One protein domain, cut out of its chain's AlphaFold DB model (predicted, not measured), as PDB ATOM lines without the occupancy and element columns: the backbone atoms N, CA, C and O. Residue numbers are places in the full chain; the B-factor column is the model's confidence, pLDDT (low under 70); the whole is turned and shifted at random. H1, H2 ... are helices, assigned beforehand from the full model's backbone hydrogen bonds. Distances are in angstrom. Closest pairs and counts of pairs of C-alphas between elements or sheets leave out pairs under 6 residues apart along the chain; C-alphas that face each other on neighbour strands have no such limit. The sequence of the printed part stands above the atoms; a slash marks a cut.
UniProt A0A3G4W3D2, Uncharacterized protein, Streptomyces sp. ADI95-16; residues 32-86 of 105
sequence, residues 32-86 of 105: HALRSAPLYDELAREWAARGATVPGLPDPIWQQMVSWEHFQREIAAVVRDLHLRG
ATOM      1  N   HIS A  32     256.384 197.138 196.980       55.72
ATOM      2  CA  HIS A  32     255.414 196.052 197.103       55.72
ATOM      3  C   HIS A  32     255.809 194.758 196.365       55.72
ATOM      4  O   HIS A  32     255.421 193.689 196.812       55.72
ATOM      5  N   ALA A  33     256.600 194.831 195.290       55.06
ATOM      6  CA  ALA A  33     257.115 193.668 194.560       55.06
ATOM      7  C   ALA A  33     258.325 192.999 195.246       55.06
ATOM      8  O   ALA A  33     258.578 191.822 195.010       55.06
ATOM      9  N   LEU A  34     259.054 193.703 196.126       55.62
ATOM     10  CA  LEU A  34     260.058 193.062 196.995       55.62
ATOM     11  C   LEU A  34     259.428 192.366 198.209       55.62
ATOM     12  O   LEU A  34     259.922 191.326 198.631       55.62
ATOM     13  N   ARG A  35     258.304 192.882 198.726       56.03
ATOM     14  CA  ARG A  35     257.538 192.267 199.832       56.03
ATOM     15  C   ARG A  35     256.910 190.908 199.493       56.03
ATOM     16  O   ARG A  35     256.344 190.273 200.367       56.03
ATOM     17  N   SER A  36     256.974 190.469 198.237       59.53
ATOM     18  CA  SER A  36     256.527 189.136 197.814       59.53
ATOM     19  C   SER A  36     257.643 188.085 197.799       59.53
ATOM     20  O   SER A  36     257.374 186.926 197.488       59.53
ATOM     21  N   ALA A  37     258.890 188.462 198.105       69.69
ATOM     22  CA  ALA A  37     260.004 187.524 198.182       69.69
ATOM     23  C   ALA A  37     260.198 187.058 199.639       69.69
ATOM     24  O   ALA A  37     260.531 187.881 200.488       69.69
ATOM     25  N   PRO A  38     260.068 185.758 199.956       76.62
ATOM     26  CA  PRO A  38     260.163 185.266 201.335       76.62
ATOM     27  C   PRO A  38     261.520 185.568 201.998       76.62
ATOM     28  O   PRO A  38     261.573 185.831 203.197       76.62
ATOM     29  N   LEU A  39     262.602 185.625 201.211       84.38
ATOM     30  CA  LEU A  39     263.929 186.047 201.678       84.38
ATOM     31  C   LEU A  39     263.940 187.508 202.156       84.38
ATOM     32  O   LEU A  39     264.629 187.852 203.114       84.38
ATOM     33  N   TYR A  40     263.175 188.374 201.493       80.38
ATOM     34  CA  TYR A  40     263.084 189.778 201.867       80.38
ATOM     35  C   TYR A  40     262.429 189.950 203.238       80.38
ATOM     36  O   TYR A  40     262.889 190.762 204.032       80.38
ATOM     37  N   ASP A  41     261.401 189.158 203.546       83.31
ATOM     38  CA  ASP A  41     260.713 189.215 204.838       83.31
ATOM     39  C   ASP A  41     261.576 188.701 205.994       83.31
ATOM     40  O   ASP A  41     261.428 189.150 207.133       83.31
ATOM     41  N   GLU A  42     262.462 187.743 205.733       88.75
ATOM     42  CA  GLU A  42     263.432 187.269 206.721       88.75
ATOM     43  C   GLU A  42     264.492 188.342 206.996       88.75
ATOM     44  O   GLU A  42     264.675 188.749 208.144       88.75
ATOM     45  N   LEU A  43     265.078 188.919 205.943       88.50
ATOM     46  CA  LEU A  43     266.034 190.025 206.066       88.50
ATOM     47  C   LEU A  43     265.414 191.271 206.710       88.50
ATOM     48  O   LEU A  43     266.040 191.907 207.555       88.50
ATOM     49  N   ALA A  44     264.169 191.609 206.367       85.75
ATOM     50  CA  ALA A  44     263.445 192.719 206.975       85.75
ATOM     51  C   ALA A  44     263.221 192.500 208.476       85.75
ATOM     52  O   ALA A  44     263.371 193.442 209.256       85.75
ATOM     53  N   ARG A  45     262.915 191.264 208.896       85.44
ATOM     54  CA  ARG A  45     262.806 190.904 210.317       85.44
ATOM     55  C   ARG A  45     264.145 191.014 211.030       85.44
ATOM     56  O   ARG A  45     264.196 191.569 212.124       85.44
ATOM     57  N   GLU A  46     265.225 190.550 210.413       90.81
ATOM     58  CA  GLU A  46     266.559 190.683 210.992       90.81
ATOM     59  C   GLU A  46     267.017 192.142 211.115       90.81
ATOM     60  O   GLU A  46     267.591 192.529 212.134       90.81
ATOM     61  N   TRP A  47     266.772 192.970 210.096       86.88
ATOM     62  CA  TRP A  47     267.081 194.398 210.152       86.88
ATOM     63  C   TRP A  47     266.271 195.097 211.239       86.88
ATOM     64  O   TRP A  47     266.855 195.817 212.048       86.88
ATOM     65  N   ALA A  48     264.968 194.816 211.334       84.94
ATOM     66  CA  ALA A  48     264.119 195.353 212.392       84.94
ATOM     67  C   ALA A  48     264.594 194.925 213.793       84.94
ATOM     68  O   ALA A  48     264.663 195.760 214.692       84.94
ATOM     69  N   ALA A  49     264.997 193.662 213.975       87.06
ATOM     70  CA  ALA A  49     265.531 193.162 215.246       87.06
ATOM     71  C   ALA A  49     266.834 193.863 215.669       87.06
ATOM     72  O   ALA A  49     267.106 194.005 216.857       87.06
ATOM     73  N   ARG A  50     267.632 194.330 214.701       85.94
ATOM     74  CA  ARG A  50     268.861 195.105 214.939       85.94
ATOM     75  C   ARG A  50     268.614 196.615 215.049       85.94
ATOM     76  O   ARG A  50     269.569 197.361 215.238       85.94
ATOM     77  N   GLY A  51     267.368 197.074 214.901       81.06
ATOM     78  CA  GLY A  51     267.031 198.499 214.848       81.06
ATOM     79  C   GLY A  51     267.556 199.212 213.597       81.06
ATOM     80  O   GLY A  51     267.691 200.432 213.599       81.06
ATOM     81  N   ALA A  52     267.881 198.467 212.539       83.12
ATOM     82  CA  ALA A  52     268.365 199.016 211.281       83.12
ATOM     83  C   ALA A  52     267.204 199.410 210.354       83.12
ATOM     84  O   ALA A  52     266.125 198.810 210.372       83.12
ATOM     85  N   THR A  53     267.448 200.396 209.494       84.75
ATOM     86  CA  THR A  53     266.484 200.870 208.499       84.75
ATOM     87  C   THR A  53     266.228 199.798 207.441       84.75
ATOM     88  O   THR A  53     267.139 199.379 206.727       84.75
ATOM     89  N   VAL A  54     264.972 199.362 207.312       84.25
ATOM     90  CA  VAL A  54     264.559 198.411 206.270       84.25
ATOM     91  C   VAL A  54     264.381 199.175 204.951       84.25
ATOM     92  O   VAL A  54     263.589 200.121 204.907       84.25
ATOM     93  N   PRO A  55     265.057 198.781 203.857       79.38
ATOM     94  CA  PRO A  55     264.861 199.390 202.545       79.38
ATOM     95  C   PRO A  55     263.379 199.469 202.155       79.38
ATOM     96  O   PRO A  55     262.581 198.587 202.454       79.38
ATOM     97  N   GLY A  56     262.961 200.557 201.514       79.38
ATOM     98  CA  GLY A  56     261.567 200.722 201.077       79.38
ATOM     99  C   GLY A  56     260.524 200.875 202.196       79.38
ATOM    100  O   GLY A  56     259.352 201.082 201.881       79.38
ATOM    101  N   LEU A  57     260.915 200.816 203.472       78.62
ATOM    102  CA  LEU A  57     260.111 201.275 204.601       78.62
ATOM    103  C   LEU A  57     260.643 202.628 205.094       78.62
ATOM    104  O   LEU A  57     261.822 202.938 204.914       78.62
ATOM    105  N   PRO A  58     259.777 203.459 205.691       79.38
ATOM    106  CA  PRO A  58     260.225 204.678 206.342       79.38
ATOM    107  C   PRO A  58     261.128 204.348 207.538       79.38
ATOM    108  O   PRO A  58     260.851 203.426 208.303       79.38
ATOM    109  N   ASP A  59     262.205 205.114 207.680       85.69
ATOM    110  CA  ASP A  59     263.184 204.959 208.754       85.69
ATOM    111  C   ASP A  59     262.559 205.302 210.122       85.69
ATOM    112  O   ASP A  59     261.982 206.385 210.262       85.69
ATOM    113  N   PRO A  60     262.651 204.413 211.130       84.38
ATOM    114  CA  PRO A  60     262.019 204.626 212.430       84.38
ATOM    115  C   PRO A  60     262.646 205.777 213.227       84.38
ATOM    116  O   PRO A  60     261.924 206.498 213.913       84.38
ATOM    117  N   ILE A  61     263.962 205.995 213.116       87.44
ATOM    118  CA  ILE A  61     264.655 207.107 213.781       87.44
ATOM    119  C   ILE A  61     264.218 208.413 213.136       87.44
ATOM    120  O   ILE A  61     263.841 209.356 213.828       87.44
ATOM    121  N   TRP A  62     264.191 208.450 211.805       88.56
ATOM    122  CA  TRP A  62     263.686 209.615 211.090       88.56
ATOM    123  C   TRP A  62     262.231 209.915 211.459       88.56
ATOM    124  O   TRP A  62     261.900 211.061 211.748       88.56
ATOM    125  N   GLN A  63     261.368 208.892 211.509       90.31
ATOM    126  CA  GLN A  63     259.975 209.044 211.934       90.31
ATOM    127  C   GLN A  63     259.855 209.597 213.354       90.31
ATOM    128  O   GLN A  63     259.005 210.451 213.603       90.31
ATOM    129  N   GLN A  64     260.710 209.144 214.270       90.19
ATOM    130  CA  GLN A  64     260.765 209.678 215.622       90.19
ATOM    131  C   GLN A  64     261.191 211.151 215.620       90.19
ATOM    132  O   GLN A  64     260.525 211.961 216.260       90.19
ATOM    133  N   MET A  65     262.239 211.520 214.881       92.88
ATOM    134  CA  MET A  65     262.747 212.897 214.822       92.88
ATOM    135  C   MET A  65     261.724 213.883 214.252       92.88
ATOM    136  O   MET A  65     261.563 214.981 214.775       92.88
ATOM    137  N   VAL A  66     260.993 213.489 213.206       92.81
ATOM    138  CA  VAL A  66     259.958 214.344 212.598       92.81
ATOM    139  C   VAL A  66     258.620 214.283 213.336       92.81
ATOM    140  O   VAL A  66     257.662 214.946 212.931       92.81
ATOM    141  N   SER A  67     258.518 213.482 214.402       95.25
ATOM    142  CA  SER A  67     257.301 213.413 215.201       95.25
ATOM    143  C   SER A  67     257.066 214.730 215.939       95.25
ATOM    144  O   SER A  67     257.987 215.367 216.456       95.25
ATOM    145  N   TRP A  68     255.796 215.120 216.036       96.44
ATOM    146  CA  TRP A  68     255.408 216.313 216.787       96.44
ATOM    147  C   TRP A  68     255.840 216.238 218.255       96.44
ATOM    148  O   TRP A  68     256.256 217.233 218.837       96.44
ATOM    149  N   GLU A  69     255.783 215.046 218.846       96.75
ATOM    150  CA  GLU A  69     256.209 214.819 220.222       96.75
ATOM    151  C   GLU A  69     257.703 215.100 220.417       96.75
ATOM    152  O   GLU A  69     258.076 215.791 221.367       96.75
ATOM    153  N   HIS A  70     258.554 214.596 219.520       96.06
ATOM    154  CA  HIS A  70     259.989 214.854 219.581       96.06
ATOM    155  C   HIS A  70     260.284 216.345 219.424       96.06
ATOM    156  O   HIS A  70     260.993 216.911 220.252       96.06
ATOM    157  N   PHE A  71     259.640 216.997 218.452       96.38
ATOM    158  CA  PHE A  71     259.753 218.438 218.259       96.38
ATOM    159  C   PHE A  71     259.378 219.224 219.526       96.38
ATOM    160  O   PHE A  71     260.131 220.088 219.970       96.38
ATOM    161  N   GLN A  72     258.251 218.901 220.166       98.06
ATOM    162  CA  GLN A  72     257.834 219.569 221.404       98.06
ATOM    163  C   GLN A  72     258.840 219.376 222.545       98.06
ATOM    164  O   GLN A  72     259.128 220.322 223.282       98.06
ATOM    165  N   ARG A  73     259.407 218.171 222.682       97.81
ATOM    166  CA  ARG A  73     260.439 217.884 223.689       97.81
ATOM    167  C   ARG A  73     261.718 218.682 223.437       97.81
ATOM    168  O   ARG A  73     262.263 219.242 224.387       97.81
ATOM    169  N   GLU A  74     262.176 218.760 222.189       97.00
ATOM    170  CA  GLU A  74     263.365 219.542 221.830       97.00
ATOM    171  C   GLU A  74     263.158 221.033 222.100       97.00
ATOM    172  O   GLU A  74     263.990 221.660 222.754       97.00
ATOM    173  N   ILE A  75     262.016 221.594 221.691       97.50
ATOM    174  CA  ILE A  75     261.694 223.003 221.948       97.50
ATOM    175  C   ILE A  75     261.660 223.292 223.450       97.50
ATOM    176  O   ILE A  75     262.255 224.271 223.899       97.50
ATOM    177  N   ALA A  76     261.023 222.434 224.249       97.62
ATOM    178  CA  ALA A  76     260.986 222.604 225.698       97.62
ATOM    179  C   ALA A  76     262.393 222.569 226.324       97.62
ATOM    180  O   ALA A  76     262.694 223.372 227.209       97.62
ATOM    181  N   ALA A  77     263.266 221.673 225.852       97.25
ATOM    182  CA  ALA A  77     264.648 221.588 226.312       97.25
ATOM    183  C   ALA A  77     265.446 222.855 225.967       97.25
ATOM    184  O   ALA A  77     266.131 223.396 226.834       97.25
ATOM    185  N   VAL A  78     265.304 223.363 224.739       96.44
ATOM    186  CA  VAL A  78     265.965 224.594 224.277       96.44
ATOM    187  C   VAL A  78     265.478 225.807 225.063       96.44
ATOM    188  O   VAL A  78     266.287 226.591 225.548       96.44
ATOM    189  N   VAL A  79     264.164 225.958 225.243       96.31
ATOM    190  CA  VAL A  79     263.591 227.067 226.022       96.31
ATOM    191  C   VAL A  79     264.082 227.025 227.465       96.31
ATOM    192  O   VAL A  79     264.441 228.061 228.024       96.31
ATOM    193  N   ARG A  80     264.144 225.834 228.068       95.75
ATOM    194  CA  ARG A  80     264.694 225.659 229.412       95.75
ATOM    195  C   ARG A  80     266.168 226.053 229.473       95.75
ATOM    196  O   ARG A  80     266.552 226.758 230.396       95.75
ATOM    197  N   ASP A  81     266.979 225.612 228.519       95.75
ATOM    198  CA  ASP A  81     268.401 225.958 228.453       95.75
ATOM    199  C   ASP A  81     268.609 227.472 228.303       95.75
ATOM    200  O   ASP A  81     269.361 228.069 229.066       95.75
ATOM    201  N   LEU A  82     267.862 228.125 227.408       93.00
ATOM    202  CA  LEU A  82     267.883 229.583 227.262       93.00
ATOM    203  C   LEU A  82     267.479 230.295 228.556       93.00
ATOM    204  O   LEU A  82     268.127 231.257 228.962       93.00
ATOM    205  N   HIS A  83     266.440 229.802 229.231       91.19
ATOM    206  CA  HIS A  83     266.018 230.348 230.517       91.19
ATOM    207  C   HIS A  83     267.117 230.225 231.582       91.19
ATOM    208  O   HIS A  83     267.330 231.158 232.350       91.19
ATOM    209  N   LEU A  84     267.837 229.099 231.607       93.69
ATOM    210  CA  LEU A  84     268.941 228.866 232.539       93.69
ATOM    211  C   LEU A  84     270.189 229.698 232.213       93.69
ATOM    212  O   LEU A  84     270.883 230.118 233.135       93.69
ATOM    213  N   ARG A  85     270.476 229.953 230.931       89.69
ATOM    214  CA  ARG A  85     271.594 230.814 230.506       89.69
ATOM    215  C   ARG A  85     271.382 232.285 230.872       89.69
ATOM    216  O   ARG A  85     272.363 232.995 231.070       89.69
ATOM    217  N   GLY A  86     270.128 232.724 230.999       83.81
ATOM    218  CA  GLY A  86     269.789 234.107 231.324       83.81
ATOM    219  C   GLY A  86     270.006 235.070 230.152       83.81
ATOM    220  O   GLY A  86     270.232 234.656 229.016       83.81
TER     221      GLY A  86
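This is residues 32 to 86 of the 105 residues of an uncharacterized protein of Streptomyces sp. ADI95-16 (UniProt A0A3G4W3D2). Three separate helices follow one another along a drawn-out rod, with H1 towards one end, the short H2 in between and the long H3 reaching out as a free arm at the other. Between H1 and H2 the chain makes a loop without a named element, residues 50 to 59. The printed part has 55 residues with three named helices, H1, H2 and H3, and no named strand; its class is all helix. It is extended, with a radius of gyration of the C-alphas of 18.0 A and spans of 58 by 20 by 11 A.

H1, residues 38 to 49, and H2, residues 60 to 65, are apart. H3, residues 68 to 85, is close to H2 but not clearly touching; their closest C-alphas, those of Gln 64 and His 70, are 6.6 A apart. These two run the same way at a steep tilt of 42 degrees. H1 and H3 are apart. In H1, H2 and H3 every O i to N i+4 pair is within hydrogen-bond range.

H1 begins at C-alpha 38 (260.163, 185.266, 201.335) and measures 16.9 A. H3 measures 25.7 A and ends at C-alpha 85 (271.594, 230.814, 230.506).

The C-alphas farthest apart, of Pro 38 and Gly 86, are 58.1 A apart. The printed part has no cut. The link from H1 to H2 is short, that from H2 to H3 tight. Residues 32 to 37 have pLDDT under 70.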